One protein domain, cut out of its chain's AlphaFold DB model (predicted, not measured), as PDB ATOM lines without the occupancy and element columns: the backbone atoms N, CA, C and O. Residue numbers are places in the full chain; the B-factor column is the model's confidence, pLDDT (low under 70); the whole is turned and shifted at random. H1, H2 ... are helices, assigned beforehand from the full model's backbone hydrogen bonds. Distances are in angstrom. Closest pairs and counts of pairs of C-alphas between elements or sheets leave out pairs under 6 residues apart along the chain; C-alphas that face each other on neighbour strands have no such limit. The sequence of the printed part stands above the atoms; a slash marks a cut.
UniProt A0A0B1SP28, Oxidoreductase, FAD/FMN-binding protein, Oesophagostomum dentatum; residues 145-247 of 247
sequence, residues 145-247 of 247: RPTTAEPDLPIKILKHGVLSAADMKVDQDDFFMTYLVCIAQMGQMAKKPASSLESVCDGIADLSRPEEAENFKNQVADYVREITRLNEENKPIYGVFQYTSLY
ATOM      1  N   ARG A 145      41.153 -38.700  19.747       67.12
ATOM      2  CA  ARG A 145      40.776 -38.951  21.159       67.12
ATOM      3  C   ARG A 145      39.456 -38.290  21.600       67.12
ATOM      4  O   ARG A 145      38.632 -39.003  22.166       67.12
ATOM      5  N   PRO A 146      39.180 -37.003  21.309       65.56
ATOM      6  CA  PRO A 146      37.899 -36.388  21.660       65.56
ATOM      7  C   PRO A 146      36.666 -37.116  21.130       65.56
ATOM      8  O   PRO A 146      35.623 -37.069  21.762       65.56
ATOM      9  N   THR A 147      36.784 -37.836  20.013       70.38
ATOM     10  CA  THR A 147      35.655 -38.597  19.444       70.38
ATOM     11  C   THR A 147      35.271 -39.788  20.315       70.38
ATOM     12  O   THR A 147      34.152 -40.273  20.216       70.38
ATOM     13  N   THR A 148      36.180 -40.261  21.176       74.81
ATOM     14  CA  THR A 148      35.864 -41.322  22.142       74.81
ATOM     15  C   THR A 148      34.975 -40.821  23.281       74.81
ATOM     16  O   THR A 148      34.098 -41.549  23.724       74.81
ATOM     17  N   ALA A 149      35.122 -39.557  23.684       73.62
ATOM     18  CA  ALA A 149      34.271 -38.932  24.697       73.62
ATOM     19  C   ALA A 149      33.013 -38.286  24.096       73.62
ATOM     20  O   ALA A 149      31.934 -38.347  24.674       73.62
ATOM     21  N   GLU A 150      33.149 -37.680  22.917       73.56
ATOM     22  CA  GLU A 150      32.093 -36.952  22.220       73.56
ATOM     23  C   GLU A 150      32.072 -37.322  20.727       73.56
ATOM     24  O   GLU A 150      32.612 -36.590  19.888       73.56
ATOM     25  N   PRO A 151      31.434 -38.445  20.350       72.62
ATOM     26  CA  PRO A 151      31.324 -38.854  18.948       72.62
ATOM     27  C   PRO A 151      30.675 -37.804  18.038       72.62
ATOM     28  O   PRO A 151      30.963 -37.749  16.841       72.62
ATOM     29  N   ASP A 152      29.814 -36.951  18.596       72.00
ATOM     30  CA  ASP A 152      29.133 -35.858  17.901       72.00
ATOM     31  C   ASP A 152      29.896 -34.524  17.900       72.00
ATOM     32  O   ASP A 152      29.414 -33.558  17.296       72.00
ATOM     33  N   LEU A 153      31.091 -34.446  18.499       65.62
ATOM     34  CA  LEU A 153      31.908 -33.230  18.527       65.62
ATOM     35  C   LEU A 153      32.072 -32.567  17.144       65.62
ATOM     36  O   LEU A 153      31.893 -31.349  17.060       65.62
ATOM     37  N   PRO A 154      32.326 -33.300  16.035       59.69
ATOM     38  CA  PRO A 154      32.393 -32.683  14.710       59.69
ATOM     39  C   PRO A 154      31.111 -31.923  14.332       59.69
ATOM     40  O   PRO A 154      31.178 -30.827  13.779       59.69
ATOM     41  N   ILE A 155      29.935 -32.472  14.656       59.00
ATOM     42  CA  ILE A 155      28.640 -31.846  14.351       59.00
ATOM     43  C   ILE A 155      28.417 -30.624  15.244       59.00
ATOM     44  O   ILE A 155      27.942 -29.595  14.756       59.00
ATOM     45  N   LYS A 156      28.779 -30.711  16.529       65.25
ATOM     46  CA  LYS A 156      28.666 -29.590  17.470       65.25
ATOM     47  C   LYS A 156      29.547 -28.400  17.047       65.25
ATOM     48  O   LYS A 156      29.077 -27.261  17.080       65.25
ATOM     49  N   ILE A 157      30.773 -28.658  16.574       54.97
ATOM     50  CA  ILE A 157      31.687 -27.633  16.033       54.97
ATOM     51  C   ILE A 157      31.105 -27.000  14.758       54.97
ATOM     52  O   ILE A 157      31.042 -25.776  14.642       54.97
ATOM     53  N   LEU A 158      30.628 -27.816  13.810       50.75
ATOM     54  CA  LEU A 158      30.092 -27.336  12.526       50.75
ATOM     55  C   LEU A 158      28.809 -26.509  12.668       50.75
ATOM     56  O   LEU A 158      28.558 -25.625  11.854       50.75
ATOM     57  N   LYS A 159      27.999 -26.772  13.698       67.69
ATOM     58  CA  LYS A 159      26.794 -25.988  14.010       67.69
ATOM     59  C   LYS A 159      27.086 -24.712  14.822       67.69
ATOM     60  O   LYS A 159      26.149 -24.101  15.321       67.69
ATOM     61  N   HIS A 160      28.358 -24.313  14.947       54.56
ATOM     62  CA  HIS A 160      28.839 -23.169  15.739       54.56
ATOM     63  C   HIS A 160      28.504 -23.231  17.244       54.56
ATOM     64  O   HIS A 160      28.540 -22.208  17.922       54.56
ATOM     65  N   GLY A 161      28.170 -24.413  17.779       61.97
ATOM     66  CA  GLY A 161      27.662 -24.562  19.150       61.97
ATOM     67  C   GLY A 161      28.738 -24.768  20.220       61.97
ATOM     68  O   GLY A 161      28.504 -24.438  21.378       61.97
ATOM     69  N   VAL A 162      29.912 -25.287  19.850       61.72
ATOM     70  CA  VAL A 162      31.056 -25.504  20.757       61.72
ATOM     71  C   VAL A 162      32.376 -25.212  20.049       61.72
ATOM     72  O   VAL A 162      32.519 -25.454  18.850       61.72
ATOM     73  N   LEU A 163      33.344 -24.685  20.803       55.69
ATOM     74  CA  LEU A 163      34.672 -24.303  20.304       55.69
ATOM     75  C   LEU A 163      35.754 -25.358  20.590       55.69
ATOM     76  O   LEU A 163      36.848 -25.281  20.035       55.69
ATOM     77  N   SER A 164      35.465 -26.331  21.453       52.97
ATOM     78  CA  SER A 164      36.401 -27.368  21.889       52.97
ATOM     79  C   SER A 164      35.659 -28.625  22.340       52.97
ATOM     80  O   SER A 164      34.447 -28.591  22.549       52.97
ATOM     81  N   ALA A 165      36.407 -29.716  22.509       66.62
ATOM     82  CA  ALA A 165      35.939 -30.893  23.234       66.62
ATOM     83  C   ALA A 165      35.707 -30.580  24.722       66.62
ATOM     84  O   ALA A 165      36.225 -29.582  25.239       66.62
ATOM     85  N   ALA A 166      34.980 -31.463  25.398       73.56
ATOM     86  CA  ALA A 166      34.817 -31.467  26.841       73.56
ATOM     87  C   ALA A 166      36.174 -31.571  27.560       73.56
ATOM     88  O   ALA A 166      37.066 -32.326  27.163       73.56
ATOM     89  N   ASP A 167      36.320 -30.800  28.639       75.81
ATOM     90  CA  ASP A 167      37.522 -30.787  29.473       75.81
ATOM     91  C   ASP A 167      37.520 -31.983  30.434       75.81
ATOM     92  O   ASP A 167      36.944 -31.937  31.525       75.81
ATOM     93  N   MET A 168      38.134 -33.076  29.988       81.94
ATOM     94  CA  MET A 168      38.221 -34.340  30.714       81.94
ATOM     95  C   MET A 168      39.102 -34.184  31.962       81.94
ATOM     96  O   MET A 168      40.269 -33.810  31.867       81.94
ATOM     97  N   LYS A 169      38.584 -34.539  33.142       90.19
ATOM     98  CA  LYS A 169      39.236 -34.343  34.455       90.19
ATOM     99  C   LYS A 169      40.242 -35.439  34.823       90.19
ATOM    100  O   LYS A 169      40.458 -35.747  35.996       90.19
ATOM    101  N   VAL A 170      40.883 -36.001  33.806       85.62
ATOM    102  CA  VAL A 170      42.045 -36.892  33.906       85.62
ATOM    103  C   VAL A 170      43.271 -36.172  33.350       85.62
ATOM    104  O   VAL A 170      43.127 -35.276  32.516       85.62
ATOM    105  N   ASP A 171      44.469 -36.556  33.790       80.25
ATOM    106  CA  ASP A 171      45.712 -35.974  33.275       80.25
ATOM    107  C   ASP A 171      45.837 -36.235  31.763       80.25
ATOM    108  O   ASP A 171      45.924 -37.381  31.322       80.25
ATOM    109  N   GLN A 172      45.804 -35.161  30.971       66.56
ATOM    110  CA  GLN A 172      45.851 -35.227  29.509       66.56
ATOM    111  C   GLN A 172      47.257 -35.532  28.969       66.56
ATOM    112  O   GLN A 172      47.383 -35.952  27.812       66.56
ATOM    113  N   ASP A 173      48.289 -35.342  29.794       62.25
ATOM    114  CA  ASP A 173      49.681 -35.637  29.456       62.25
ATOM    115  C   ASP A 173      50.064 -37.087  29.813       62.25
ATOM    116  O   ASP A 173      51.044 -37.622  29.282       62.25
ATOM    117  N   ASP A 174      49.260 -37.771  30.637       76.94
ATOM    118  CA  ASP A 174      49.414 -39.198  30.917       76.94
ATOM    119  C   ASP A 174      48.881 -40.041  29.746       76.94
ATOM    120  O   ASP A 174      47.682 -40.300  29.575       76.94
ATOM    121  N   PHE A 175      49.815 -40.497  28.913       73.94
ATOM    122  CA  PHE A 175      49.519 -41.350  27.768       73.94
ATOM    123  C   PHE A 175      48.795 -42.643  28.159       73.94
ATOM    124  O   PHE A 175      47.867 -43.056  27.466       73.94
ATOM    125  N   PHE A 176      49.215 -43.301  29.241       82.00
ATOM    126  CA  PHE A 176      48.654 -44.596  29.611       82.00
ATOM    127  C   PHE A 176      47.230 -44.434  30.145       82.00
ATOM    128  O   PHE A 176      46.333 -45.177  29.741       82.00
ATOM    129  N   MET A 177      46.998 -43.411  30.969       88.50
ATOM    130  CA  MET A 177      45.664 -43.064  31.452       88.50
ATOM    131  C   MET A 177      44.728 -42.710  30.292       88.50
ATOM    132  O   MET A 177      43.660 -43.305  30.148       88.50
ATOM    133  N   THR A 178      45.138 -41.793  29.412       79.44
ATOM    134  CA  THR A 178      44.304 -41.361  28.274       79.44
ATOM    135  C   THR A 178      44.067 -42.472  27.245       79.44
ATOM    136  O   THR A 178      43.006 -42.512  26.619       79.44
ATOM    137  N   TYR A 179      44.997 -43.420  27.101       81.69
ATOM    138  CA  TYR A 179      44.800 -44.641  26.318       81.69
ATOM    139  C   TYR A 179      43.701 -45.535  26.909       81.69
ATOM    140  O   TYR A 179      42.808 -45.974  26.179       81.69
ATOM    141  N   LEU A 180      43.722 -45.769  28.225       90.69
ATOM    142  CA  LEU A 180      42.696 -46.565  28.904       90.69
ATOM    143  C   LEU A 180      41.316 -45.904  28.850       90.69
ATOM    144  O   LEU A 180      40.323 -46.610  28.683       90.69
ATOM    145  N   VAL A 181      41.250 -44.568  28.914       90.19
ATOM    146  CA  VAL A 181      40.007 -43.805  28.694       90.19
ATOM    147  C   VAL A 181      39.410 -44.121  27.327       90.19
ATOM    148  O   VAL A 181      38.247 -44.515  27.242       90.19
ATOM    149  N   CYS A 182      40.217 -44.035  26.267       84.31
ATOM    150  CA  CYS A 182      39.753 -44.313  24.910       84.31
ATOM    151  C   CYS A 182      39.252 -45.759  24.769       84.31
ATOM    152  O   CYS A 182      38.199 -45.987  24.178       84.31
ATOM    153  N   ILE A 183      39.975 -46.740  25.330       86.44
ATOM    154  CA  ILE A 183      39.555 -48.153  25.327       86.44
ATOM    155  C   ILE A 183      38.204 -48.326  26.011       86.44
ATOM    156  O   ILE A 183      37.307 -48.956  25.450       86.44
ATOM    157  N   ALA A 184      38.064 -47.770  27.212       91.88
ATOM    158  CA  ALA A 184      36.851 -47.883  27.999       91.88
ATOM    159  C   ALA A 184      35.651 -47.283  27.260       91.88
ATOM    160  O   ALA A 184      34.627 -47.951  27.114       91.88
ATOM    161  N   GLN A 185      35.795 -46.063  26.743       90.06
ATOM    162  CA  GLN A 185      34.719 -45.352  26.060       90.06
ATOM    163  C   GLN A 185      34.335 -46.014  24.730       90.06
ATOM    164  O   GLN A 185      33.151 -46.188  24.460       90.06
ATOM    165  N   MET A 186      35.301 -46.491  23.933       83.62
ATOM    166  CA  MET A 186      34.996 -47.287  22.732       83.62
ATOM    167  C   MET A 186      34.293 -48.605  23.082       83.62
ATOM    168  O   MET A 186      33.350 -49.009  22.403       83.62
ATOM    169  N   GLY A 187      34.718 -49.269  24.161       84.75
ATOM    170  CA  GLY A 187      34.048 -50.464  24.669       84.75
ATOM    171  C   GLY A 187      32.609 -50.181  25.106       84.75
ATOM    172  O   GLY A 187      31.722 -50.986  24.840       84.75
ATOM    173  N   GLN A 188      32.362 -49.028  25.728       90.19
ATOM    174  CA  GLN A 188      31.031 -48.572  26.130       90.19
ATOM    175  C   GLN A 188      30.130 -48.254  24.931       90.19
ATOM    176  O   GLN A 188      28.989 -48.715  24.915       90.19
ATOM    177  N   MET A 189      30.649 -47.572  23.903       84.25
ATOM    178  CA  MET A 189      29.922 -47.332  22.646       84.25
ATOM    179  C   MET A 189      29.413 -48.629  22.015       84.25
ATOM    180  O   MET A 189      28.306 -48.679  21.489       84.25
ATOM    181  N   ALA A 190      30.212 -49.695  22.082       82.19
ATOM    182  CA  ALA A 190      29.869 -50.982  21.487       82.19
ATOM    183  C   ALA A 190      28.777 -51.756  22.256       82.19
ATOM    184  O   ALA A 190      28.295 -52.772  21.756       82.19
ATOM    185  N   LYS A 191      28.372 -51.316  23.459       85.00
ATOM    186  CA  LYS A 191      27.412 -52.055  24.304       85.00
ATOM    187  C   LYS A 191      25.966 -51.968  23.818       85.00
ATOM    188  O   LYS A 191      25.169 -52.835  24.172       85.00
ATOM    189  N   LYS A 192      25.606 -50.931  23.058       81.94
ATOM    190  CA  LYS A 192      24.226 -50.684  22.614       81.94
ATOM    191  C   LYS A 192      24.172 -50.473  21.098       81.94
ATOM    192  O   LYS A 192      25.038 -49.793  20.551       81.94
ATOM    193  N   PRO A 193      23.158 -51.014  20.398       81.50
ATOM    194  CA  PRO A 193      22.976 -50.726  18.982       81.50
ATOM    195  C   PRO A 193      22.574 -49.260  18.779       81.50
ATOM    196  O   PRO A 193      21.801 -48.703  19.559       81.50
ATOM    197  N   ALA A 194      23.034 -48.653  17.682       73.69
ATOM    198  CA  ALA A 194      22.741 -47.252  17.357       73.69
ATOM    199  C   ALA A 194      21.233 -46.934  17.315       73.69
ATOM    200  O   ALA A 194      20.823 -45.828  17.645       73.69
ATOM    201  N   SER A 195      20.396 -47.914  16.959       81.50
ATOM    202  CA  SER A 195      18.936 -47.777  16.900       81.50
ATOM    203  C   SER A 195      18.259 -47.579  18.260       81.50
ATOM    204  O   SER A 195      17.084 -47.229  18.288       81.50
ATOM    205  N   SER A 196      18.952 -47.856  19.370       86.31
ATOM    206  CA  SER A 196      18.417 -47.708  20.731       86.31
ATOM    207  C   SER A 196      18.985 -46.511  21.492       86.31
ATOM    208  O   SER A 196      18.754 -46.406  22.692       86.31
ATOM    209  N   LEU A 197      19.784 -45.668  20.835       82.25
ATOM    210  CA  LEU A 197      20.403 -44.504  21.462       82.25
ATOM    211  C   LEU A 197      19.478 -43.282  21.338       82.25
ATOM    212  O   LEU A 197      18.990 -42.984  20.248       82.25
ATOM    213  N   GLU A 198      19.264 -42.564  22.437       86.00
ATOM    214  CA  GLU A 198      18.693 -41.212  22.473       86.00
ATOM    215  C   GLU A 198      19.730 -40.176  22.002       86.00
ATOM    216  O   GLU A 198      19.392 -39.215  21.308       86.00
ATOM    217  N   SER A 199      21.007 -40.410  22.318       85.12
ATOM    218  CA  SER A 199      22.169 -39.663  21.828       85.12
ATOM    219  C   SER A 199      23.337 -40.592  21.498       85.12
ATOM    220  O   SER A 199      23.536 -41.626  22.128       85.12
ATOM    221  N   VAL A 200      24.194 -40.201  20.550       77.88
ATOM    222  CA  VAL A 200      25.412 -40.970  20.222       77.88
ATOM    223  C   VAL A 200      26.411 -41.062  21.384       77.88
ATOM    224  O   VAL A 200      27.334 -41.867  21.314       77.88
ATOM    225  N   CYS A 201      26.229 -40.263  22.442       84.94
ATOM    226  CA  CYS A 201      27.010 -40.344  23.676       84.94
ATOM    227  C   CYS A 201      26.400 -41.276  24.742       84.94
ATOM    228  O   CYS A 201      26.966 -41.411  25.825       84.94
ATOM    229  N   ASP A 202      25.252 -41.901  24.485       88.19
ATOM    230  CA  ASP A 202      24.528 -42.660  25.505       88.19
ATOM    231  C   ASP A 202      25.316 -43.860  26.030       88.19
ATOM    232  O   ASP A 202      25.691 -44.772  25.292       88.19
ATOM    233  N   GLY A 203      25.489 -43.903  27.352       88.12
ATOM    234  CA  GLY A 203      26.229 -44.961  28.041       88.12
ATOM    235  C   GLY A 203      27.751 -44.836  27.942       88.12
ATOM    236  O   GLY A 203      28.451 -45.726  28.428       88.12
ATOM    237  N   ILE A 204      28.261 -43.756  27.343       91.62
ATOM    238  CA  ILE A 204      29.677 -43.396  27.370       91.62
ATOM    239  C   ILE A 204      29.943 -42.580  28.630       91.62
ATOM    240  O   ILE A 204      29.233 -41.622  28.925       91.62
ATOM    241  N   ALA A 205      30.988 -42.946  29.364       93.88
ATOM    242  CA  ALA A 205      31.388 -42.221  30.556       93.88
ATOM    243  C   ALA A 205      31.804 -40.777  30.248       93.88
ATOM    244  O   ALA A 205      32.718 -40.538  29.450       93.88
ATOM    245  N   ASP A 206      31.185 -39.829  30.948       93.25
ATOM    246  CA  ASP A 206      31.505 -38.405  30.885       93.25
ATOM    247  C   ASP A 206      32.559 -38.041  31.939       93.25
ATOM    248  O   ASP A 206      32.245 -37.615  33.052       93.25
ATOM    249  N   LEU A 207      33.838 -38.194  31.583       93.69
ATOM    250  CA  LEU A 207      34.943 -37.870  32.493       93.69
ATOM    251  C   LEU A 207      35.199 -36.360  32.616       93.69
ATOM    252  O   LEU A 207      36.170 -35.964  33.261       93.69
ATOM    253  N   SER A 208      34.372 -35.494  32.017       89.19
ATOM    254  CA  SER A 208      34.387 -34.065  32.357       89.19
ATOM    255  C   SER A 208      33.821 -33.805  33.760       89.19
ATOM    256  O   SER A 208      34.096 -32.766  34.368       89.19
ATOM    257  N   ARG A 209      33.096 -34.788  34.312       94.75
ATOM    258  CA  ARG A 209      32.623 -34.807  35.696       94.75
ATOM    259  C   ARG A 209      33.743 -35.257  36.639       94.75
ATOM    260  O   ARG A 209      34.280 -36.353  36.455       94.75
ATOM    261  N   PRO A 210      34.101 -34.459  37.661       95.25
ATOM    262  CA  PRO A 210      35.174 -34.809  38.588       95.25
ATOM    263  C   PRO A 210      34.964 -36.145  39.308       95.25
ATOM    264  O   PRO A 210      35.906 -36.928  39.400       95.25
ATOM    265  N   GLU A 211      33.749 -36.437  39.787       96.88
ATOM    266  CA  GLU A 211      33.457 -37.706  40.466       96.88
ATOM    267  C   GLU A 211      33.616 -38.927  39.551       96.88
ATOM    268  O   GLU A 211      34.172 -39.947  39.961       96.88
ATOM    269  N   GLU A 212      33.197 -38.799  38.294       96.94
ATOM    270  CA  GLU A 212      33.321 -39.849  37.286       96.94
ATOM    271  C   GLU A 212      34.795 -40.092  36.935       96.94
ATOM    272  O   GLU A 212      35.251 -41.234  36.888       96.94
ATOM    273  N   ALA A 213      35.572 -39.019  36.755       95.75
ATOM    274  CA  ALA A 213      37.008 -39.109  36.511       95.75
ATOM    275  C   ALA A 213      37.769 -39.722  37.699       95.75
ATOM    276  O   ALA A 213      38.724 -40.475  37.501       95.75
ATOM    277  N   GLU A 214      37.358 -39.434  38.935       96.81
ATOM    278  CA  GLU A 214      37.938 -40.048  40.132       96.81
ATOM    279  C   GLU A 214      37.626 -41.547  40.208       96.81
ATOM    280  O   GLU A 214      38.532 -42.359  40.409       96.81
ATOM    281  N   ASN A 215      36.373 -41.937  39.964       97.31
ATOM    282  CA  ASN A 215      35.980 -43.345  39.879       97.31
ATOM    283  C   ASN A 215      36.757 -44.090  38.782       97.31
ATOM    284  O   ASN A 215      37.243 -45.200  39.010       97.31
ATOM    285  N   PHE A 216      36.946 -43.457  37.623       96.94
ATOM    286  CA  PHE A 216      37.758 -43.997  36.538       96.94
ATOM    287  C   PHE A 216      39.199 -44.271  36.979       96.94
ATOM    288  O   PHE A 216      39.696 -45.384  36.798       96.94
ATOM    289  N   LYS A 217      39.860 -43.295  37.616       96.38
ATOM    290  CA  LYS A 217      41.235 -43.448  38.125       96.38
ATOM    291  C   LYS A 217      41.352 -44.591  39.136       96.38
ATOM    292  O   LYS A 217      42.310 -45.360  39.067       96.38
ATOM    293  N   ASN A 218      40.369 -44.743  40.023       96.31
ATOM    294  CA  ASN A 218      40.347 -45.828  41.005       96.31
ATOM    295  C   ASN A 218      40.237 -47.210  40.338       96.31
ATOM    296  O   ASN A 218      41.034 -48.098  40.637       96.31
ATOM    297  N   GLN A 219      39.326 -47.378  39.373       97.06
ATOM    298  CA  GLN A 219      39.194 -48.643  38.637       97.06
ATOM    299  C   GLN A 219      40.425 -48.949  37.770       97.06
ATOM    300  O   GLN A 219      40.825 -50.109  37.649       97.06
ATOM    301  N   VAL A 220      41.071 -47.925  37.199       95.44
ATOM    302  CA  VAL A 220      42.358 -48.093  36.507       95.44
ATOM    303  C   VAL A 220      43.434 -48.587  37.470       95.44
ATOM    304  O   VAL A 220      44.180 -49.497  37.114       95.44
ATOM    305  N   ALA A 221      43.511 -48.051  38.689       94.12
ATOM    306  CA  ALA A 221      44.477 -48.512  39.686       94.12
ATOM    307  C   ALA A 221      44.271 -49.996  40.050       94.12
ATOM    308  O   ALA A 221      45.246 -50.739  40.178       94.12
ATOM    309  N   ASP A 222      43.022 -50.453  40.166       93.75
ATOM    310  CA  ASP A 222      42.694 -51.869  40.389       93.75
ATOM    311  C   ASP A 222      43.113 -52.748  39.209       93.75
ATOM    312  O   ASP A 222      43.779 -53.770  39.394       93.75
ATOM    313  N   TYR A 223      42.796 -52.317  37.990       93.75
ATOM    314  CA  TYR A 223      43.189 -53.022  36.774       93.75
ATOM    315  C   TYR A 223      44.711 -53.124  36.634       93.75
ATOM    316  O   TYR A 223      45.230 -54.201  36.352       93.75
ATOM    317  N   VAL A 224      45.439 -52.030  36.884       92.62
ATOM    318  CA  VAL A 224      46.908 -51.999  36.825       92.62
ATOM    319  C   VAL A 224      47.528 -52.951  37.849       92.62
ATOM    320  O   VAL A 224      48.491 -53.654  37.531       92.62
ATOM    321  N   ARG A 225      46.967 -53.026  39.061       94.12
ATOM    322  CA  ARG A 225      47.409 -53.995  40.074       94.12
ATOM    323  C   ARG A 225      47.219 -55.432  39.597       94.12
ATOM    324  O   ARG A 225      48.143 -56.233  39.723       94.12
ATOM    325  N   GLU A 226      46.072 -55.741  39.002       93.00
ATOM    326  CA  GLU A 226      45.780 -57.095  38.527       93.00
ATOM    327  C   GLU A 226      46.657 -57.507  37.338       93.00
ATOM    328  O   GLU A 226      47.234 -58.594  37.352       93.00
ATOM    329  N   ILE A 227      46.837 -56.641  36.333       93.12
ATOM    330  CA  ILE A 227      47.716 -56.964  35.196       93.12
ATOM    331  C   ILE A 227      49.175 -57.124  35.633       93.12
ATOM    332  O   ILE A 227      49.879 -57.973  35.092       93.12
ATOM    333  N   THR A 228      49.621 -56.349  36.629       92.88
ATOM    334  CA  THR A 228      50.976 -56.465  37.182       92.88
ATOM    335  C   THR A 228      51.148 -57.817  37.863       92.88
ATOM    336  O   THR A 228      52.084 -58.544  37.539       92.88
ATOM    337  N   ARG A 229      50.188 -58.209  38.712       96.19
ATOM    338  CA  ARG A 229      50.169 -59.518  39.378       96.19
ATOM    339  C   ARG A 229      50.173 -60.674  38.375       96.19
ATOM    340  O   ARG A 229      50.952 -61.611  38.515       96.19
ATOM    341  N   LEU A 230      49.325 -60.620  37.344       93.81
ATOM    342  CA  LEU A 230      49.273 -61.655  36.303       93.81
ATOM    343  C   LEU A 230      50.599 -61.767  35.548       93.81
ATOM    344  O   LEU A 230      51.065 -62.878  35.296       93.81
ATOM    345  N   ASN A 231      51.223 -60.632  35.233       92.06
ATOM    346  CA  ASN A 231      52.520 -60.599  34.569       92.06
ATOM    347  C   ASN A 231      53.635 -61.193  35.450       92.06
ATOM    348  O   ASN A 231      54.436 -61.985  34.960       92.06
ATOM    349  N   GLU A 232      53.660 -60.880  36.748       95.19
ATOM    350  CA  GLU A 232      54.596 -61.476  37.718       95.19
ATOM    351  C   GLU A 232      54.416 -62.998  37.850       95.19
ATOM    352  O   GLU A 232      55.387 -63.737  38.011       95.19
ATOM    353  N   GLU A 233      53.182 -63.487  37.718       96.62
ATOM    354  CA  GLU A 233      52.850 -64.914  37.731       96.62
ATOM    355  C   GLU A 233      53.069 -65.618  36.374       96.62
ATOM    356  O   GLU A 233      52.754 -66.804  36.252       96.62
ATOM    357  N   ASN A 234      53.589 -64.921  35.350       94.56
ATOM    358  CA  ASN A 234      53.679 -65.401  33.960       94.56
ATOM    359  C   ASN A 234      52.338 -65.927  33.411       94.56
ATOM    360  O   ASN A 234      52.291 -66.880  32.627       94.56
ATOM    361  N   LYS A 235      51.227 -65.316  33.829       94.56
ATOM    362  CA  LYS A 235      49.886 -65.647  33.352       94.56
ATOM    363  C   LYS A 235      49.449 -64.681  32.248       94.56
ATOM    364  O   LYS A 235      49.729 -63.486  32.322       94.56
ATOM    365  N   PRO A 236      48.732 -65.176  31.226       87.50
ATOM    366  CA  PRO A 236      48.184 -64.322  30.180       87.50
ATOM    367  C   PRO A 236      47.119 -63.365  30.735       87.50
ATOM    368  O   PRO A 236      46.287 -63.752  31.557       87.50
ATOM    369  N   ILE A 237      47.123 -62.128  30.236       86.94
ATOM    370  CA  ILE A 237      46.076 -61.129  30.477       86.94
ATOM    371  C   ILE A 237      45.018 -61.295  29.384       86.94
ATOM    372  O   ILE A 237      45.334 -61.224  28.196       86.94
ATOM    373  N   TYR A 238      43.767 -61.522  29.779       80.12
ATOM    374  CA  TYR A 238      42.651 -61.689  28.849       80.12
ATOM    375  C   TYR A 238      41.764 -60.444  28.824       80.12
ATOM    376  O   TYR A 238      41.376 -59.925  29.868       80.12
ATOM    377  N   GLY A 239      41.387 -60.016  27.618       77.81
ATOM    378  CA  GLY A 239      40.487 -58.883  27.408       77.81
ATOM    379  C   GLY A 239      41.180 -57.520  27.448       77.81
ATOM    380  O   GLY A 239      42.399 -57.409  27.343       77.81
ATOM    381  N   VAL A 240      40.366 -56.473  27.551       82.50
ATOM    382  CA  VAL A 240      40.795 -55.073  27.680       82.50
ATOM    383  C   VAL A 240      40.149 -54.470  28.920       82.50
ATOM    384  O   VAL A 240      39.137 -54.991  29.391       82.50
ATOM    385  N   PHE A 241      40.703 -53.368  29.429       90.50
ATOM    386  CA  PHE A 241      40.115 -52.642  30.553       90.50
ATOM    387  C   PHE A 241      38.636 -52.319  30.290       90.50
ATOM    388  O   PHE A 241      38.293 -51.701  29.281       90.50
ATOM    389  N   GLN A 242      37.766 -52.764  31.196       89.94
ATOM    390  CA  GLN A 242      36.332 -52.500  31.167       89.94
ATOM    391  C   GLN A 242      35.997 -51.549  32.305       89.94
ATOM    392  O   GLN A 242      36.245 -51.862  33.467       89.94
ATOM    393  N   TYR A 243      35.409 -50.409  31.964       94.88
ATOM    394  CA  TYR A 243      35.023 -49.401  32.937       94.88
ATOM    395  C   TYR A 243      33.522 -49.449  33.236       94.88
ATOM    396  O   TYR A 243      32.690 -49.579  32.324       94.88
ATOM    397  N   THR A 244      33.185 -49.305  34.517       93.25
ATOM    398  CA  THR A 244      31.807 -49.159  34.996       93.25
ATOM    399  C   THR A 244      31.579 -47.719  35.447       93.25
ATOM    400  O   THR A 244      32.195 -47.277  36.417       93.25
ATOM    401  N   SER A 245      30.708 -47.007  34.725       91.25
ATOM    402  CA  SER A 245      30.363 -45.604  34.989       91.25
ATOM    403  C   SER A 245      29.512 -45.449  36.253       91.25
ATOM    404  O   SER A 245      28.822 -46.396  36.634       91.25
ATOM    405  N   LEU A 246      29.561 -44.279  36.905       90.75
ATOM    406  CA  LEU A 246      28.669 -43.967  38.031       90.75
ATOM    407  C   LEU A 246      27.243 -43.623  37.576       90.75
ATOM    408  O   LEU A 246      26.323 -43.711  38.392       90.75
ATOM    409  N   TYR A 247      27.075 -43.209  36.315       85.69
ATOM    410  CA  TYR A 247      25.833 -42.675  35.752       85.69
ATOM    411  C   TYR A 247      25.286 -43.532  34.607       85.69
ATOM    412  O   TYR A 247      26.088 -44.135  33.857       85.69
TER     413      TYR A 247
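Overview. This is residues 145 to 247 of the 247 residues of the protein "Oxidoreductase, FAD/FMN-binding protein" of Oesophagostomum dentatum (UniProt A0A0B1SP28). One long helix, H4, is crossed near its middle by the shorter H3, and the small H1 packs on the side of H3 away from H4. H2 lies out toward one end of the elongated whole, the far end of H4 makes the other, and the tail after H4, residues 233 to 247, folds back toward H3. The printed part has 103 residues, with four named helices in the order H1, H2, H3, H4 and no named strand. Its class is all helix, though only 48 residues are in named elements. It is only just compact, close to loose, with a radius of gyration of the C-alphas of 15.2 A and spans of 52 by 32 by 20 A.

Along the chain. Find C-alpha 210 at (35.174, -34.809, 38.588); from there H4, residues 210 to 232, runs 33.0 A to C-alpha 232 at (54.596, -61.476, 37.718). Look next at H3, residues 175 to 189, 21.1 A long. Then go back to C-alpha 146 at (37.899, -36.388, 21.660), where H1, residues 146 to 149, begins and runs 5.4 A. H2, residues 153 to 158, runs 8.6 A.

Arrangement. Start from H4: it is close to H3 but not clearly touching, with the C-alphas of Leu 180 and Val 220 closest at 7.8 A. Their lines stand about perpendicular, at 75 degrees. H3 touches H1 with residues 182 to 186 alone; the closest C-alphas, of Thr 148 and Cys 182, are 5.6 A apart. H1 and H2 are close but not clearly touching, the closest C-alphas being those of Thr 147 and Leu 153 at 6.6 A. H2 is apart from H3 and H4, and H1 is apart from H4. In H2, H3 and H4 you will find every O i to N i+4 pair within hydrogen-bond range; H1 is too short for such a pair.

Size, cuts and confidence. The two C-alphas farthest apart, those of His 160 and Glu 233, are 52.9 A apart. The printed part has no cut. The links H2 to H3 and H3 to H4 are long, with 16 and 20 residues, and H1 to H2 is tight. Look at the B-factor column: the mean pLDDT of the printed part is 83.2, and residues 145 to 146, 153 to 165 and 172 to 173 are under 70.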